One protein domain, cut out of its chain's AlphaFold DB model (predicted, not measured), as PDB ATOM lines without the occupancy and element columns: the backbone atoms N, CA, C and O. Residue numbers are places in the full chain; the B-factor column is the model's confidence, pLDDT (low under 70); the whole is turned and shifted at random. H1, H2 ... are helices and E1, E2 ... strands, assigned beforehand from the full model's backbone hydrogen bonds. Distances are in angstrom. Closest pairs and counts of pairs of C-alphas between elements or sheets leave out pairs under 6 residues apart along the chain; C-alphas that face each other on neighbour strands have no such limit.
ATOM      1  N   ILE A  36      43.647  12.900  -0.807       91.50
ATOM      2  CA  ILE A  36      43.915  12.603   0.598       91.50
ATOM      3  C   ILE A  36      45.297  11.976   0.840       91.50
ATOM      4  O   ILE A  36      45.936  12.290   1.836       91.50
ATOM      5  N   CYS A  37      45.821  11.153  -0.068       92.19
ATOM      6  CA  CYS A  37      47.140  10.550   0.109       92.19
ATOM      7  C   CYS A  37      48.259  11.592  -0.006       92.19
ATOM      8  O   CYS A  37      49.250  11.517   0.716       92.19
ATOM      9  N   SER A  38      48.087  12.590  -0.880       91.94
ATOM     10  CA  SER A  38      49.003  13.733  -0.958       91.94
ATOM     11  C   SER A  38      48.927  14.595   0.307       91.94
ATOM     12  O   SER A  38      49.958  15.048   0.806       91.94
ATOM     13  N   GLU A  39      47.728  14.769   0.869       93.44
ATOM     14  CA  GLU A  39      47.520  15.485   2.132       93.44
ATOM     15  C   GLU A  39      48.194  14.762   3.311       93.44
ATOM     16  O   GLU A  39      48.978  15.382   4.031       93.44
ATOM     17  N   ILE A  40      47.993  13.446   3.446       93.19
ATOM     18  CA  ILE A  40      48.673  12.613   4.452       93.19
ATOM     19  C   ILE A  40      50.195  12.705   4.282       93.19
ATOM     20  O   ILE A  40      50.903  12.955   5.255       93.19
ATOM     21  N   HIS A  41      50.715  12.567   3.057       91.62
ATOM     22  CA  HIS A  41      52.152  12.674   2.793       91.62
ATOM     23  C   HIS A  41      52.716  14.033   3.236       91.62
ATOM     24  O   HIS A  41      53.724  14.098   3.941       91.62
ATOM     25  N   LYS A  42      52.037  15.133   2.895       91.75
ATOM     26  CA  LYS A  42      52.447  16.472   3.326       91.75
ATOM     27  C   LYS A  42      52.486  16.590   4.853       91.75
ATOM     28  O   LYS A  42      53.433  17.162   5.390       91.75
ATOM     29  N   LEU A  43      51.487  16.049   5.549       92.94
ATOM     30  CA  LEU A  43      51.415  16.078   7.013       92.94
ATOM     31  C   LEU A  43      52.525  15.241   7.665       92.94
ATOM     32  O   LEU A  43      53.106  15.673   8.659       92.94
ATOM     33  N   LEU A  44      52.899  14.107   7.068       90.00
ATOM     34  CA  LEU A  44      54.045  13.304   7.512       90.00
ATOM     35  C   LEU A  44      55.371  14.067   7.386       90.00
ATOM     36  O   LEU A  44      56.158  14.080   8.333       90.00
ATOM     37  N   ILE A  45      55.596  14.763   6.267       89.00
ATOM     38  CA  ILE A  45      56.783  15.614   6.087       89.00
ATOM     39  C   ILE A  45      56.817  16.716   7.154       89.00
ATOM     40  O   ILE A  45      57.847  16.945   7.788       89.00
ATOM     41  N   LEU A  46      55.686  17.393   7.383       90.81
ATOM     42  CA  LEU A  46      55.586  18.442   8.399       90.81
ATOM     43  C   LEU A  46      55.851  17.899   9.806       90.81
ATOM     44  O   LEU A  46      56.555  18.546  10.580       90.81
ATOM     45  N   ARG A  47      55.354  16.701  10.132       86.69
ATOM     46  CA  ARG A  47      55.570  16.054  11.435       86.69
ATOM     47  C   ARG A  47      57.051  15.913  11.750       86.69
ATOM     48  O   ARG A  47      57.479  16.227  12.853       86.69
ATOM     49  N   GLN A  48      57.843  15.485  10.781       82.81
ATOM     50  CA  GLN A  48      59.278  15.274  10.976       82.81
ATOM     51  C   GLN A  48      60.064  16.562  11.137       82.81
ATOM     52  O   GLN A  48      61.118  16.580  11.762       82.81
ATOM     53  N   GLN A  49      59.522  17.652  10.608       87.88
ATOM     54  CA  GLN A  49      60.037  18.993  10.834       87.88
ATOM     55  C   GLN A  49      59.562  19.583  12.173       87.88
ATOM     56  O   GLN A  49      59.915  20.721  12.474       87.88
ATOM     57  N   GLY A  50      58.741  18.859  12.950       87.12
ATOM     58  CA  GLY A  50      58.108  19.363  14.171       87.12
ATOM     59  C   GLY A  50      57.024  20.413  13.904       87.12
ATOM     60  O   GLY A  50      56.838  21.318  14.708       87.12
ATOM     61  N   ARG A  51      56.368  20.350  12.739       91.38
ATOM     62  CA  ARG A  51      55.412  21.355  12.235       91.38
ATOM     63  C   ARG A  51      54.058  20.772  11.822       91.38
ATOM     64  O   ARG A  51      53.285  21.459  11.155       91.38
ATOM     65  N   ALA A  52      53.794  19.498  12.112       89.50
ATOM     66  CA  ALA A  52      52.461  18.954  11.875       89.50
ATOM     67  C   ALA A  52      51.451  19.623  12.822       89.50
ATOM     68  O   ALA A  52      51.826  19.937  13.951       89.50
ATOM     69  N   PRO A  53      50.200  19.827  12.381       91.81
ATOM     70  CA  PRO A  53      49.105  20.194  13.272       91.81
ATOM     71  C   PRO A  53      48.987  19.217  14.448       91.81
ATOM     72  O   PRO A  53      49.165  18.010  14.259       91.81
ATOM     73  N   ASP A  54      48.653  19.730  15.633       87.31
ATOM     74  CA  ASP A  54      48.525  18.923  16.856       87.31
ATOM     75  C   ASP A  54      47.453  17.832  16.723       87.31
ATOM     76  O   ASP A  54      47.584  16.748  17.285       87.31
ATOM     77  N   ASP A  55      46.415  18.087  15.923       87.62
ATOM     78  CA  ASP A  55      45.311  17.164  15.674       87.62
ATOM     79  C   ASP A  55      45.614  16.107  14.605       87.62
ATOM     80  O   ASP A  55      44.785  15.229  14.381       87.62
ATOM     81  N   PHE A  56      46.781  16.144  13.950       91.25
ATOM     82  CA  PHE A  56      47.126  15.152  12.930       91.25
ATOM     83  C   PHE A  56      47.328  13.754  13.523       91.25
ATOM     84  O   PHE A  56      47.014  12.752  12.882       91.25
ATOM     85  N   PHE A  57      47.879  13.664  14.732       90.25
ATOM     86  CA  PHE A  57      48.092  12.394  15.417       90.25
ATOM     87  C   PHE A  57      46.961  12.138  16.403       90.25
ATOM     88  O   PHE A  57      46.620  13.011  17.196       90.25
ATOM     89  N   VAL A  58      46.407  10.927  16.386       89.50
ATOM     90  CA  VAL A  58      45.471  10.530  17.434       89.50
ATOM     91  C   VAL A  58      46.274  10.017  18.618       89.50
ATOM     92  O   VAL A  58      46.934   8.982  18.523       89.50
ATOM     93  N   GLU A  59      46.220  10.758  19.720       89.12
ATOM     94  CA  GLU A  59      46.862  10.361  20.966       89.12
ATOM     95  C   GLU A  59      46.294   9.028  21.459       89.12
ATOM     96  O   GLU A  59      45.080   8.813  21.483       89.12
ATOM     97  N   SER A  60      47.197   8.129  21.838       90.62
ATOM     98  CA  SER A  60      46.858   6.834  22.399       90.62
ATOM     99  C   SER A  60      47.276   6.766  23.861       90.62
ATOM    100  O   SER A  60      48.326   7.285  24.237       90.62
ATOM    101  N   LEU A  61      46.476   6.091  24.677       90.38
ATOM    102  CA  LEU A  61      46.779   5.803  26.069       90.38
ATOM    103  C   LEU A  61      47.244   4.355  26.175       90.38
ATOM    104  O   LEU A  61      46.490   3.444  25.833       90.38
ATOM    105  N   GLU A  62      48.464   4.146  26.666       86.19
ATOM    106  CA  GLU A  62      48.936   2.804  27.003       86.19
ATOM    107  C   GLU A  62      48.015   2.212  28.078       86.19
ATOM    108  O   GLU A  62      47.862   2.759  29.175       86.19
ATOM    109  N   HIS A  63      47.383   1.087  27.762       76.50
ATOM    110  CA  HIS A  63      46.634   0.297  28.722       76.50
ATOM    111  C   HIS A  63      47.503  -0.898  29.116       76.50
ATOM    112  O   HIS A  63      48.049  -1.604  28.263       76.50
ATOM    113  N   GLY A  64      47.680  -1.112  30.422       62.84
ATOM    114  CA  GLY A  64      48.477  -2.232  30.927       62.84
ATOM    115  C   GLY A  64      48.088  -3.548  30.238       62.84
ATOM    116  O   GLY A  64      46.911  -3.799  30.000       62.84
ATOM    117  N   GLY A  65      49.076  -4.377  29.891       64.62
ATOM    118  CA  GLY A  65      48.847  -5.621  29.138       64.62
ATOM    119  C   GLY A  65      49.190  -5.568  27.644       64.62
ATOM    120  O   GLY A  65      48.946  -6.550  26.952       64.62
ATOM    121  N   GLY A  66      49.804  -4.482  27.155       68.50
ATOM    122  CA  GLY A  66      50.425  -4.436  25.821       68.50
ATOM    123  C   GLY A  66      49.535  -3.901  24.694       68.50
ATOM    124  O   GLY A  66      49.849  -4.121  23.526       68.50
ATOM    125  N   GLY A  67      48.443  -3.209  25.033       82.50
ATOM    126  CA  GLY A  67      47.568  -2.551  24.065       82.50
ATOM    127  C   GLY A  67      47.427  -1.054  24.328       82.50
ATOM    128  O   GLY A  67      47.457  -0.607  25.471       82.50
ATOM    129  N   ASP A  68      47.230  -0.288  23.265       91.31
ATOM    130  CA  ASP A  68      46.950   1.141  23.302       91.31
ATOM    131  C   ASP A  68      45.475   1.399  23.011       91.31
ATOM    132  O   ASP A  68      44.905   0.823  22.081       91.31
ATOM    133  N   ILE A  69      44.865   2.305  23.766       93.06
ATOM    134  CA  ILE A  69      43.487   2.755  23.555       93.06
ATOM    135  C   ILE A  69      43.515   4.133  22.903       93.06
ATOM    136  O   ILE A  69      44.287   4.994  23.319       93.06
ATOM    137  N   TYR A  70      42.644   4.371  21.926       94.12
ATOM    138  CA  TYR A  70      42.450   5.691  21.322       94.12
ATOM    139  C   TYR A  70      41.111   6.278  21.791       94.12
ATOM    140  O   TYR A  70      40.071   5.930  21.231       94.12
ATOM    141  N   PRO A  71      41.102   7.118  22.842       92.88
ATOM    142  CA  PRO A  71      39.868   7.671  23.393       92.88
ATOM    143  C   PRO A  71      39.303   8.801  22.514       92.88
ATOM    144  O   PRO A  71      40.025   9.384  21.703       92.88
ATOM    145  N   LYS A  72      38.040   9.192  22.753       92.81
ATOM    146  CA  LYS A  72      37.399  10.376  22.141       92.81
ATOM    147  C   LYS A  72      37.309  10.317  20.614       92.81
ATOM    148  O   LYS A  72      37.549  11.313  19.919       92.81
ATOM    149  N   LEU A  73      37.033   9.131  20.083       94.62
ATOM    150  CA  LEU A  73      36.819   8.912  18.659       94.62
ATOM    151  C   LEU A  73      35.362   8.545  18.425       94.62
ATOM    152  O   LEU A  73      34.895   7.581  19.000       94.62
ATOM    153  N   ASP A  74      34.692   9.299  17.564       96.00
ATOM    154  CA  ASP A  74      33.322   9.054  17.112       96.00
ATOM    155  C   ASP A  74      33.372   8.909  15.580       96.00
ATOM    156  O   ASP A  74      33.476   9.898  14.846       96.00
ATOM    157  N   ILE A  75      33.476   7.668  15.096       95.81
ATOM    158  CA  ILE A  75      33.617   7.316  13.674       95.81
ATOM    159  C   ILE A  75      32.253   7.288  12.986       95.81
ATOM    160  O   ILE A  75      32.177   7.591  11.787       95.81
ATOM    161  N   ASP A  76      31.193   6.884  13.689       95.19
ATOM    162  CA  ASP A  76      29.851   6.794  13.111       95.19
ATOM    163  C   ASP A  76      28.984   8.044  13.281       95.19
ATOM    164  O   ASP A  76      27.996   8.184  12.550       95.19
ATOM    165  N   GLY A  77      29.452   9.014  14.063       94.88
ATOM    166  CA  GLY A  77      28.916  10.364  14.151       94.88
ATOM    167  C   GLY A  77      27.670  10.458  15.021       94.88
ATOM    168  O   GLY A  77      26.847  11.352  14.789       94.88
ATOM    169  N   ASP A  78      27.484   9.529  15.959       95.88
ATOM    170  CA  ASP A  78      26.323   9.496  16.848       95.88
ATOM    171  C   ASP A  78      26.539  10.257  18.169       95.88
ATOM    172  O   ASP A  78      25.607  10.405  18.967       95.88
ATOM    173  N   GLY A  79      27.734  10.825  18.365       96.19
ATOM    174  CA  GLY A  79      28.118  11.574  19.557       96.19
ATOM    175  C   GLY A  79      28.541  10.697  20.736       96.19
ATOM    176  O   GLY A  79      28.716  11.232  21.836       96.19
ATOM    177  N   ILE A  80      28.688   9.385  20.538       96.75
ATOM    178  CA  ILE A  80      29.181   8.428  21.530       96.75
ATOM    179  C   ILE A  80      30.586   7.978  21.121       96.75
ATOM    180  O   ILE A  80      30.844   7.651  19.971       96.75
ATOM    181  N   ASP A  81      31.509   7.947  22.085       97.00
ATOM    182  CA  ASP A  81      32.870   7.475  21.833       97.00
ATOM    183  C   ASP A  81      32.886   5.973  21.482       97.00
ATOM    184  O   ASP A  81      32.386   5.127  22.231       97.00
ATOM    185  N   ASP A  82      33.553   5.644  20.383       97.00
ATOM    186  CA  ASP A  82      33.870   4.295  19.939       97.00
ATOM    187  C   ASP A  82      35.037   3.694  20.731       97.00
ATOM    188  O   ASP A  82      35.956   4.375  21.196       97.00
ATOM    189  N   SER A  83      35.055   2.364  20.822       96.69
ATOM    190  CA  SER A  83      36.150   1.624  21.445       96.69
ATOM    191  C   SER A  83      37.176   1.221  20.392       96.69
ATOM    192  O   SER A  83      36.972   0.254  19.654       96.69
ATOM    193  N   ILE A  84      38.312   1.921  20.366       96.50
ATOM    194  CA  ILE A  84      39.417   1.625  19.450       96.50
ATOM    195  C   ILE A  84      40.662   1.204  20.217       96.50
ATOM    196  O   ILE A  84      41.205   1.968  21.019       96.50
ATOM    197  N   VAL A  85      41.135  -0.006  19.930       95.69
ATOM    198  CA  VAL A  85      42.279  -0.621  20.604       95.69
ATOM    199  C   VAL A  85      43.291  -1.093  19.570       95.69
ATOM    200  O   VAL A  85      42.948  -1.839  18.656       95.69
ATOM    201  N   ARG A  86      44.553  -0.692  19.725       94.31
ATOM    202  CA  ARG A  86      45.687  -1.282  19.007       94.31
ATOM    203  C   ARG A  86      46.416  -2.235  19.939       94.31
ATOM    204  O   ARG A  86      46.809  -1.837  21.023       94.31
ATOM    205  N   SER A  87      46.667  -3.456  19.498       92.44
ATOM    206  CA  SER A  87      47.524  -4.408  20.203       92.44
ATOM    207  C   SER A  87      48.692  -4.774  19.306       92.44
ATOM    208  O   SER A  87      48.480  -5.228  18.186       92.44
ATOM    209  N   CYS A  88      49.918  -4.555  19.768       88.06
ATOM    210  CA  CYS A  88      51.118  -4.898  19.013       88.06
ATOM    211  C   CYS A  88      51.892  -5.983  19.752       88.06
ATOM    212  O   CYS A  88      52.166  -5.861  20.946       88.06
ATOM    213  N   GLY A  89      52.296  -7.033  19.037       80.44
ATOM    214  CA  GLY A  89      53.214  -8.018  19.601       80.44
ATOM    215  C   GLY A  89      54.547  -7.375  20.015       80.44
ATOM    216  O   GLY A  89      54.994  -6.396  19.421       80.44
ATOM    217  N   ALA A  90      55.236  -7.966  20.996       72.06
ATOM    218  CA  ALA A  90      56.520  -7.465  21.512       72.06
ATOM    219  C   ALA A  90      57.695  -7.530  20.499       72.06
ATOM    220  O   ALA A  90      58.813  -7.121  20.814       72.06
ATOM    221  N   GLY A  91      57.470  -8.056  19.290       68.38
ATOM    222  CA  GLY A  91      58.484  -8.238  18.250       68.38
ATOM    223  C   GLY A  91      58.764  -6.986  17.407       68.38
ATOM    224  O   GLY A  91      57.939  -6.080  17.270       68.38
ATOM    225  N   ILE A  92      59.950  -6.942  16.792       65.00
ATOM    226  CA  ILE A  92      60.318  -5.894  15.822       65.00
ATOM    227  C   ILE A  92      59.468  -6.040  14.552       65.00
ATOM    228  O   ILE A  92      58.896  -5.046  14.112       65.00
ATOM    229  N   ASP A  93      59.286  -7.280  14.096       69.38
ATOM    230  CA  ASP A  93      58.430  -7.676  12.967       69.38
ATOM    231  C   ASP A  93      57.028  -8.114  13.432       69.38
ATOM    232  O   ASP A  93      56.320  -8.847  12.746       69.38
ATOM    233  N   GLY A  94      56.651  -7.728  14.655       76.00
ATOM    234  CA  GLY A  94      55.360  -8.078  15.228       76.00
ATOM    235  C   GLY A  94      54.230  -7.417  14.452       76.00
ATOM    236  O   GLY A  94      54.254  -6.203  14.236       76.00
ATOM    237  N   LEU A  95      53.233  -8.217  14.080       89.00
ATOM    238  CA  LEU A  95      51.964  -7.701  13.593       89.00
ATOM    239  C   LEU A  95      51.257  -6.946  14.723       89.00
ATOM    240  O   LEU A  95      51.359  -7.287  15.909       89.00
ATOM    241  N   CYS A  96      50.576  -5.884  14.326       91.81
ATOM    242  CA  CYS A  96      49.674  -5.116  15.148       91.81
ATOM    243  C   CYS A  96      48.247  -5.377  14.675       91.81
ATOM    244  O   CYS A  96      47.956  -5.404  13.480       91.81
ATOM    245  N   PHE A  97      47.352  -5.507  15.639       94.88
ATOM    246  CA  PHE A  97      45.925  -5.648  15.426       94.88
ATOM    247  C   PHE A  97      45.251  -4.345  15.833       94.88
ATOM    248  O   PHE A  97      45.538  -3.805  16.905       94.88
ATOM    249  N   LEU A  98      44.376  -3.827  14.981       97.00
ATOM    250  CA  LEU A  98      43.447  -2.760  15.317       97.00
ATOM    251  C   LEU A  98      42.060  -3.363  15.488       97.00
ATOM    252  O   LEU A  98      41.509  -3.897  14.530       97.00
ATOM    253  N   PHE A  99      41.481  -3.200  16.668       97.12
ATOM    254  CA  PHE A  99      40.093  -3.532  16.953       97.12
ATOM    255  C   PHE A  99      39.294  -2.238  17.029       97.12
ATOM    256  O   PHE A  99      39.602  -1.361  17.839       97.12
ATOM    257  N   VAL A 100      38.277  -2.113  16.180       97.88
ATOM    258  CA  VAL A 100      37.352  -0.977  16.162       97.88
ATOM    259  C   VAL A 100      35.976  -1.501  16.519       97.88
ATOM    260  O   VAL A 100      35.417  -2.303  15.778       97.88
ATOM    261  N   LYS A 101      35.417  -1.036  17.630       98.12
ATOM    262  CA  LYS A 101      34.045  -1.324  18.036       98.12
ATOM    263  C   LYS A 101      33.263  -0.022  18.085       98.12
ATOM    264  O   LYS A 101      33.513   0.802  18.963       98.12
ATOM    265  N   LEU A 102      32.346   0.132  17.136       98.00
ATOM    266  CA  LEU A 102      31.488   1.303  17.046       98.00
ATOM    267  C   LEU A 102      30.427   1.293  18.149       98.00
ATOM    268  O   LEU A 102      29.954   0.220  18.547       98.00
ATOM    269  N   SER A 103      29.994   2.472  18.581       97.19
ATOM    270  CA  SER A 103      28.848   2.676  19.476       97.19
ATOM    271  C   SER A 103      27.562   2.031  18.930       97.19
ATOM    272  O   SER A 103      26.803   1.413  19.682       97.19
ATOM    273  N   SER A 104      27.379   2.033  17.603       95.81
ATOM    274  CA  SER A 104      26.302   1.319  16.897       95.81
ATOM    275  C   SER A 104      26.372  -0.218  16.971       95.81
ATOM    276  O   SER A 104      25.463  -0.905  16.496       95.81
ATOM    277  N   GLY A 105      27.433  -0.781  17.557       95.88
ATOM    278  CA  GLY A 105      27.625  -2.217  17.770       95.88
ATOM    279  C   GLY A 105      28.314  -2.956  16.623       95.88
ATOM    280  O   GLY A 105      28.469  -4.175  16.698       95.88
ATOM    281  N   LYS A 106      28.734  -2.258  15.559       97.44
ATOM    282  CA  LYS A 106      29.567  -2.859  14.507       97.44
ATOM    283  C   LYS A 106      31.005  -3.002  14.976       97.44
ATOM    284  O   LYS A 106      31.519  -2.149  15.694       97.44
ATOM    285  N   GLU A 107      31.664  -4.046  14.498       98.06
ATOM    286  CA  GLU A 107      33.044  -4.348  14.854       98.06
ATOM    287  C   GLU A 107      33.875  -4.587  13.589       98.06
ATOM    288  O   GLU A 107      33.413  -5.222  12.636       98.06
ATOM    289  N   PHE A 108      35.097  -4.058  13.578       96.81
ATOM    290  CA  PHE A 108      36.078  -4.249  12.516       96.81
ATOM    291  C   PHE A 108      37.428  -4.627  13.110       96.81
ATOM    292  O   PHE A 108      37.796  -4.177  14.199       96.81
ATOM    293  N   GLU A 109      38.189  -5.388  12.337       97.44
ATOM    294  CA  GLU A 109      39.553  -5.766  12.667       97.44
ATOM    295  C   GLU A 109      40.472  -5.477  11.479       97.44
ATOM    296  O   GLU A 109      40.088  -5.661  10.319       97.44
ATOM    297  N   LEU A 110      41.680  -4.999  11.769       97.25
ATOM    298  CA  LEU A 110      42.761  -4.864  10.798       97.25
ATOM    299  C   LEU A 110      44.042  -5.451  11.390       97.25
ATOM    300  O   LEU A 110      44.508  -4.988  12.429       97.25
ATOM    301  N   GLU A 111      44.625  -6.416  10.691       95.62
ATOM    302  CA  GLU A 111      45.924  -7.013  11.004       95.62
ATOM    303  C   GLU A 111      46.966  -6.500  10.009       95.62
ATOM    304  O   GLU A 111      46.861  -6.741   8.806       95.62
ATOM    305  N   GLU A 112      47.960  -5.767  10.502       94.00
ATOM    306  CA  GLU A 112      49.000  -5.152   9.679       94.00
ATOM    307  C   GLU A 112      50.327  -5.033  10.438       94.00
ATOM    308  O   GLU A 112      50.410  -5.262  11.642       94.00
ATOM    309  N   GLU A 113      51.391  -4.640   9.741       91.19
ATOM    310  CA  GLU A 113      52.636  -4.193  10.382       91.19
ATOM    311  C   GLU A 113      52.399  -2.989  11.317       91.19
ATOM    312  O   GLU A 113      51.322  -2.393  11.345       91.19
ATOM    313  N   LYS A 114      53.435  -2.564  12.052       88.56
ATOM    314  CA  LYS A 114      53.357  -1.390  12.933       88.56
ATOM    315  C   LYS A 114      52.767  -0.172  12.216       88.56
ATOM    316  O   LYS A 114      53.304   0.331  11.228       88.56
ATOM    317  N   PHE A 115      51.679   0.328  12.787       92.44
ATOM    318  CA  PHE A 115      50.930   1.474  12.297       92.44
ATOM    319  C   PHE A 115      50.616   2.441  13.430       92.44
ATOM    320  O   PHE A 115      50.729   2.102  14.609       92.44
ATOM    321  N   PHE A 116      50.146   3.630  13.080       92.31
ATOM    322  CA  PHE A 116      49.524   4.559  14.019       92.31
ATOM    323  C   PHE A 116      48.242   5.152  13.433       92.31
ATOM    324  O   PHE A 116      48.023   5.077  12.222       92.31
ATOM    325  N   LEU A 117      47.401   5.742  14.287       95.69
ATOM    326  CA  LEU A 117      46.210   6.457  13.840       95.69
ATOM    327  C   LEU A 117      46.506   7.940  13.607       95.69
ATOM    328  O   LEU A 117      47.058   8.634  14.463       95.69
ATOM    329  N   ALA A 118      46.110   8.421  12.438       95.56
ATOM    330  CA  ALA A 118      46.158   9.819  12.059       95.56
ATOM    331  C   ALA A 118      44.741  10.353  11.854       95.56
ATOM    332  O   ALA A 118      43.872   9.648  11.340       95.56
ATOM    333  N   ARG A 119      44.522  11.618  12.194       95.31
ATOM    334  CA  ARG A 119      43.300  12.339  11.862       95.31
ATOM    335  C   ARG A 119      43.626  13.376  10.795       95.31
ATOM    336  O   ARG A 119      44.543  14.176  10.932       95.31
ATOM    337  N   VAL A 120      42.877  13.344   9.698       94.31
ATOM    338  CA  VAL A 120      42.942  14.381   8.663       94.31
ATOM    339  C   VAL A 120      41.537  14.922   8.491       94.31
ATOM    340  O   VAL A 120      40.635  14.215   8.029       94.31
ATOM    341  N   LYS A 121      41.344  16.182   8.899       90.25
ATOM    342  CA  LYS A 121      40.017  16.797   9.049       90.25
ATOM    343  C   LYS A 121      39.177  15.968  10.036       90.25
ATOM    344  O   LYS A 121      39.614  15.704  11.149       90.25
ATOM    345  N   SER A 122      37.986  15.531   9.638       90.06
ATOM    346  CA  SER A 122      37.089  14.718  10.467       90.06
ATOM    347  C   SER A 122      37.284  13.205  10.309       90.06
ATOM    348  O   SER A 122      36.532  12.448  10.904       90.06
ATOM    349  N   ASN A 123      38.250  12.746   9.506       94.25
ATOM    350  CA  ASN A 123      38.408  11.327   9.183       94.25
ATOM    351  C   ASN A 123      39.617  10.714   9.895       94.25
ATOM    352  O   ASN A 123      40.654  11.368  10.029       94.25
ATOM    353  N   ILE A 124      39.487   9.445  10.284       96.81
ATOM    354  CA  ILE A 124      40.546   8.659  10.923       96.81
ATOM    355  C   ILE A 124      41.181   7.711   9.909       96.81
ATOM    356  O   ILE A 124      40.495   7.041   9.129       96.81
ATOM    357  N   TYR A 125      42.508   7.648   9.943       97.06
ATOM    358  CA  TYR A 125      43.321   6.846   9.048       97.06
ATOM    359  C   TYR A 125      44.309   5.988   9.826       97.06
ATOM    360  O   TYR A 125      44.957   6.467  10.750       97.06
ATOM    361  N   VAL A 126      44.479   4.741   9.399       96.88
ATOM    362  CA  VAL A 126      45.591   3.883   9.812       96.88
ATOM    363  C   VAL A 126      46.750   4.138   8.864       96.88
ATOM    364  O   VAL A 126      46.589   3.942   7.660       96.88
ATOM    365  N   VAL A 127      47.903   4.569   9.374       95.44
ATOM    366  CA  VAL A 127      49.092   4.876   8.566       95.44
ATOM    367  C   VAL A 127      50.215   3.896   8.893       95.44
ATOM    368  O   VAL A 127      50.630   3.781  10.046       95.44
ATOM    369  N   LEU A 128      50.705   3.204   7.862       93.44
ATOM    370  CA  LEU A 128      51.752   2.182   7.932       93.44
ATOM    371  C   LEU A 128      53.059   2.682   7.316       93.44
ATOM    372  O   LEU A 128      53.068   3.612   6.505       93.44
ATOM    373  N   GLY A 129      54.152   1.981   7.622       87.50
ATOM    374  CA  GLY A 129      55.456   2.226   7.003       87.50
ATOM    375  C   GLY A 129      56.180   3.436   7.587       87.50
ATOM    376  O   GLY A 129      57.094   3.980   6.963       87.50
ATOM    377  N   GLU A 130      55.787   3.870   8.787       80.88
ATOM    378  CA  GLU A 130      56.516   4.901   9.508       80.88
ATOM    379  C   GLU A 130      57.612   4.260  10.359       80.88
ATOM    380  O   GLU A 130      57.350   3.503  11.289       80.88
ATOM    381  N   SER A 131      58.863   4.580  10.034       74.88
ATOM    382  CA  SER A 131      60.032   4.148  10.796       74.88
ATOM    383  C   SER A 131      60.859   5.354  11.217       74.88
ATOM    384  O   SER A 131      61.352   6.103  10.376       74.88
ATOM    385  N   LEU A 132      61.060   5.547  12.519       68.75
ATOM    386  CA  LEU A 132      61.915   6.632  13.013       68.75
ATOM    387  C   LEU A 132      63.394   6.429  12.645       68.75
ATOM    388  O   LEU A 132      64.155   7.390  12.637       68.75
ATOM    389  N   SER A 133      63.805   5.196  12.325       73.94
ATOM    390  CA  SER A 133      65.196   4.860  12.006       73.94
ATOM    391  C   SER A 133      65.548   4.995  10.523       73.94
ATOM    392  O   SER A 133      66.727   4.944  10.176       73.94
ATOM    393  N   GLN A 134      64.561   5.169   9.638       77.12
ATOM    394  CA  GLN A 134      64.785   5.285   8.195       77.12
ATOM    395  C   GLN A 134      64.641   6.735   7.706       77.12
ATOM    396  O   GLN A 134      63.733   7.443   8.152       77.12
ATOM    397  N   PRO A 135      65.482   7.189   6.756       78.25
ATOM    398  CA  PRO A 135      65.319   8.494   6.121       78.25
ATOM    399  C   PRO A 135      64.078   8.512   5.214       78.25
ATOM    400  O   PRO A 135      63.709   7.486   4.646       78.25
ATOM    401  N   GLU A 136      63.467   9.682   5.003       75.62
ATOM    402  CA  GLU A 136      62.219   9.807   4.223       75.62
ATOM    403  C   GLU A 136      62.274   9.237   2.824       75.62
ATOM    404  O   GLU A 136      61.358   8.535   2.399       75.62
ATOM    405  N   MET A 137      63.377   9.483   2.125       76.44
ATOM    406  CA  MET A 137      63.560   8.978   0.768       76.44
ATOM    407  C   MET A 137      63.464   7.449   0.706       76.44
ATOM    408  O   MET A 137      63.083   6.908  -0.326       76.44
ATOM    409  N   ALA A 138      63.770   6.747   1.804       79.44
ATOM    410  CA  ALA A 138      63.668   5.295   1.888       79.44
ATOM    411  C   ALA A 138      62.249   4.788   2.209       79.44
ATOM    412  O   ALA A 138      62.019   3.583   2.070       79.44
ATOM    413  N   LYS A 139      61.329   5.669   2.624       79.94
ATOM    414  CA  LYS A 139      59.927   5.351   2.954       79.94
ATOM    415  C   LYS A 139      58.948   5.674   1.827       79.94
ATOM    416  O   LYS A 139      57.848   5.130   1.822       79.94
ATOM    417  N   LEU A 140      59.341   6.531   0.881       75.50
ATOM    418  CA  LEU A 140      58.526   6.877  -0.287       75.50
ATOM    419  C   LEU A 140      58.067   5.618  -1.034       75.50
ATOM    420  O   LEU A 140      58.876   4.755  -1.378       75.50
ATOM    421  N   GLY A 141      56.761   5.514  -1.272       80.69
ATOM    422  CA  GLY A 141      56.135   4.388  -1.966       80.69
ATOM    423  C   GLY A 141      55.992   3.119  -1.118       80.69
ATOM    424  O   GLY A 141      55.425   2.133  -1.591       80.69
ATOM    425  N   LYS A 142      56.473   3.131   0.129       86.00
ATOM    426  CA  LYS A 142      56.326   2.018   1.080       86.00
ATOM    427  C   LYS A 142      55.225   2.258   2.103       86.00
ATOM    428  O   LYS A 142      54.859   1.330   2.821       86.00
ATOM    429  N   ARG A 143      54.695   3.481   2.185       91.38
ATOM    430  CA  ARG A 143      53.605   3.795   3.103       91.38
ATOM    431  C   ARG A 143      52.272   3.354   2.528       91.38
ATOM    432  O   ARG A 143      52.018   3.449   1.326       91.38
ATOM    433  N   ARG A 144      51.417   2.899   3.436       94.88
ATOM    434  CA  ARG A 144      50.030   2.520   3.172       94.88
ATOM    435  C   ARG A 144      49.121   3.282   4.114       94.88
ATOM    436  O   ARG A 144      49.512   3.579   5.242       94.88
ATOM    437  N   ALA A 145      47.927   3.620   3.638       96.06
ATOM    438  CA  ALA A 145      46.919   4.243   4.478       96.06
ATOM    439  C   ALA A 145      45.552   3.613   4.253       96.06
ATOM    440  O   ALA A 145      45.083   3.504   3.114       96.06
ATOM    441  N   TYR A 146      44.912   3.254   5.359       97.75
ATOM    442  CA  TYR A 146      43.537   2.784   5.399       97.75
ATOM    443  C   TYR A 146      42.662   3.871   6.005       97.75
ATOM    444  O   TYR A 146      43.055   4.492   6.985       97.75
ATOM    445  N   GLN A 147      41.482   4.107   5.446       97.25
ATOM    446  CA  GLN A 147      40.465   4.946   6.069       97.25
ATOM    447  C   GLN A 147      39.544   4.071   6.911       97.25
ATOM    448  O   GLN A 147      39.051   3.053   6.420       97.25
ATOM    449  N   ILE A 148      39.287   4.495   8.146       97.38
ATOM    450  CA  ILE A 148      38.276   3.884   9.006       97.38
ATOM    451  C   ILE A 148      36.959   4.632   8.783       97.38
ATOM    452  O   ILE A 148      36.917   5.859   8.867       97.38
ATOM    453  N   THR A 149      35.896   3.903   8.453       96.50
ATOM    454  CA  THR A 149      34.539   4.444   8.294       96.50
ATOM    455  C   THR A 149      33.553   3.655   9.148       96.50
ATOM    456  O   THR A 149      33.860   2.565   9.624       96.50
ATOM    457  N   ASN A 150      32.320   4.146   9.265       95.75
ATOM    458  CA  ASN A 150      31.229   3.447   9.954       95.75
ATOM    459  C   ASN A 150      30.735   2.157   9.254       95.75
ATOM    460  O   ASN A 150      29.755   1.527   9.671       95.75
ATOM    461  N   GLN A 151      31.367   1.783   8.143       96.88
ATOM    462  CA  GLN A 151      31.033   0.609   7.343       96.88
ATOM    463  C   GLN A 151      32.193  -0.374   7.241       96.88
ATOM    464  O   GLN A 151      31.939  -1.571   7.117       96.88
ATOM    465  N   THR A 152      33.437   0.108   7.208       96.88
ATOM    466  CA  THR A 152      34.598  -0.733   6.912       96.88
ATOM    467  C   THR A 152      35.921  -0.016   7.197       96.88
ATOM    468  O   THR A 152      35.970   1.205   7.356       96.88
ATOM    469  N   ILE A 153      37.012  -0.778   7.157       97.56
ATOM    470  CA  ILE A 153      38.378  -0.273   7.051       97.56
ATOM    471  C   ILE A 153      38.833  -0.496   5.606       97.56
ATOM    472  O   ILE A 153      38.930  -1.632   5.145       97.56
ATOM    473  N   LYS A 154      39.096   0.584   4.865       96.25
ATOM    474  CA  LYS A 154      39.389   0.513   3.424       96.25
ATOM    475  C   LYS A 154      40.775   1.050   3.104       96.25
ATOM    476  O   LYS A 154      41.076   2.191   3.439       96.25
ATOM    477  N   LEU A 155      41.578   0.283   2.364       96.12
ATOM    478  CA  LEU A 155      42.833   0.776   1.790       96.12
ATOM    479  C   LEU A 155      42.537   1.902   0.791       96.12
ATOM    480  O   LEU A 155      41.855   1.685  -0.212       96.12
ATOM    481  N   ILE A 156      43.047   3.102   1.064       95.81
ATOM    482  CA  ILE A 156      42.857   4.283   0.207       95.81
ATOM    483  C   ILE A 156      44.152   4.740  -0.462       95.81
ATOM    484  O   ILE A 156      44.111   5.299  -1.554       95.81
ATOM    485  N   CYS A 157      45.297   4.474   0.165       94.38
ATOM    486  CA  CYS A 157      46.609   4.817  -0.363       94.38
ATOM    487  C   CYS A 157      47.461   3.545  -0.369       94.38
ATOM    488  O   CYS A 157      48.012   3.199   0.677       94.38
ATOM    489  N   PRO A 158      47.535   2.814  -1.498       91.50
ATOM    490  CA  PRO A 158      48.279   1.559  -1.568       91.50
ATOM    491  C   PRO A 158      49.795   1.777  -1.537       91.50
ATOM    492  O   PRO A 158      50.509   0.937  -1.010       91.50
TER     493      PRO A 158
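AT A GLANCE: This is residues 36 to 158 of the 160 residues of an uncharacterized protein of Methylobacter tundripaludum (strain ATCC BAA-1195 / DSM 17260 / SV96) (UniProt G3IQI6). Two twisted antiparallel sheets lie partly face to face as a sandwich, E1 to E5 in one and E6 to E9 in the other, with the small hairpin E1 and E2 reaching past the part where the sheets face each other. One helix, H1, crosses the face of the sheet E6 E7 E8 E9 that is turned away from the other sheet, and a long loop, residues 129 to 143, lies toward one end of the longest axis. The printed part has 123 residues, with one named helix followed along the chain by nine named strands; the sheet orders are E1 E2 E3 E4 E5 and E6 E7 E8 E9. The class is mixed, helices and strands, though under half of the residues, 59 of 123, are in named elements. The whole is compact, with a radius of gyration of the C-alphas of 14.2 A and spans of 41 by 32 by 25 A.

HOW THE PARTS SIT: The larger sheet is a meander, each strand the antiparallel neighbour of the one before: E1, residues 61 to 63, E2, residues 67 to 69, E3, residues 83 to 88, E4, residues 96 to 101, and E5, residues 107 to 112. E1 and E2 form a hairpin, with N 61 and O 69 at 2.8 A. E2 and E3, a hairpin over a long link, have N 68 and O 86 at 2.8 A. In the hairpin E3 and E4, N 85 and O 99 are 2.9 A apart. In the hairpin E4 and E5, N 98 and O 110 are 2.8 A apart. The second sheet is also a meander and is strongly twisted: E6, residues 115 to 120, E7, residues 123 to 128, E8, residues 144 to 148, and E9, residues 153 to 157. Its successive strands form hairpins, with N 118 and O 125 at 2.8 A for E6 and E7, N 126 and O 146 at 2.8 A for E7 and E8, and N 147 and O 154 at 2.8 A for E8 and E9. The two sheets make a sandwich, two sheets face to face, with the facing parts 11.0 A centre to centre. The closest C-alphas of E5 and E9 are those of Phe 108 and Ile 153, 7.1 A apart. E1 and E9 are apart. H1, residues 36 to 48, is on the sheet E6 E7 E8 E9 at a height over the sheet of 9.5 A, making two layers, a helix on one face of a sheet. It is over E7 and only just over E6, with 3 of its C-alphas there, and runs across the strands, at 70 degrees to E7 on the local plane. The closest C-alphas of H1 and E9 are those of Cys 37 and Cys 157, 5.8 A apart. In H1 every O i to N i+4 pair is within hydrogen-bond range.

IN THESE COORDINATES: E3 measures 16.5 A from first to last C-alpha, E4 16.3 A and E5 16.8 A, while E1 and E2 measure 6.1 A and 6.7 A. C-alpha 83, where E3 begins, is at (36.150, 1.624, 21.445). E6 measures 15.6 A, E7 16.2 A, E8 13.2 A and E9 12.2 A; E9 ends with C-alpha 157 at (46.609, 4.817, -0.363). H1 measures 18.7 A and begins with C-alpha 36 at (43.915, 12.603, 0.598).

THE WHOLE: The two C-alphas farthest apart are those of Ser 104 and Met 137, 41.3 A. The printed part has no cut. The links H1 to E1, E2 to E3 and E7 to E8 are long, while E5 to E6, where the chain changes from one sheet to the other, is tight. The mean pLDDT of the printed part is 89.9; residues 64 to 66, 91 to 93 and 132 are under 70.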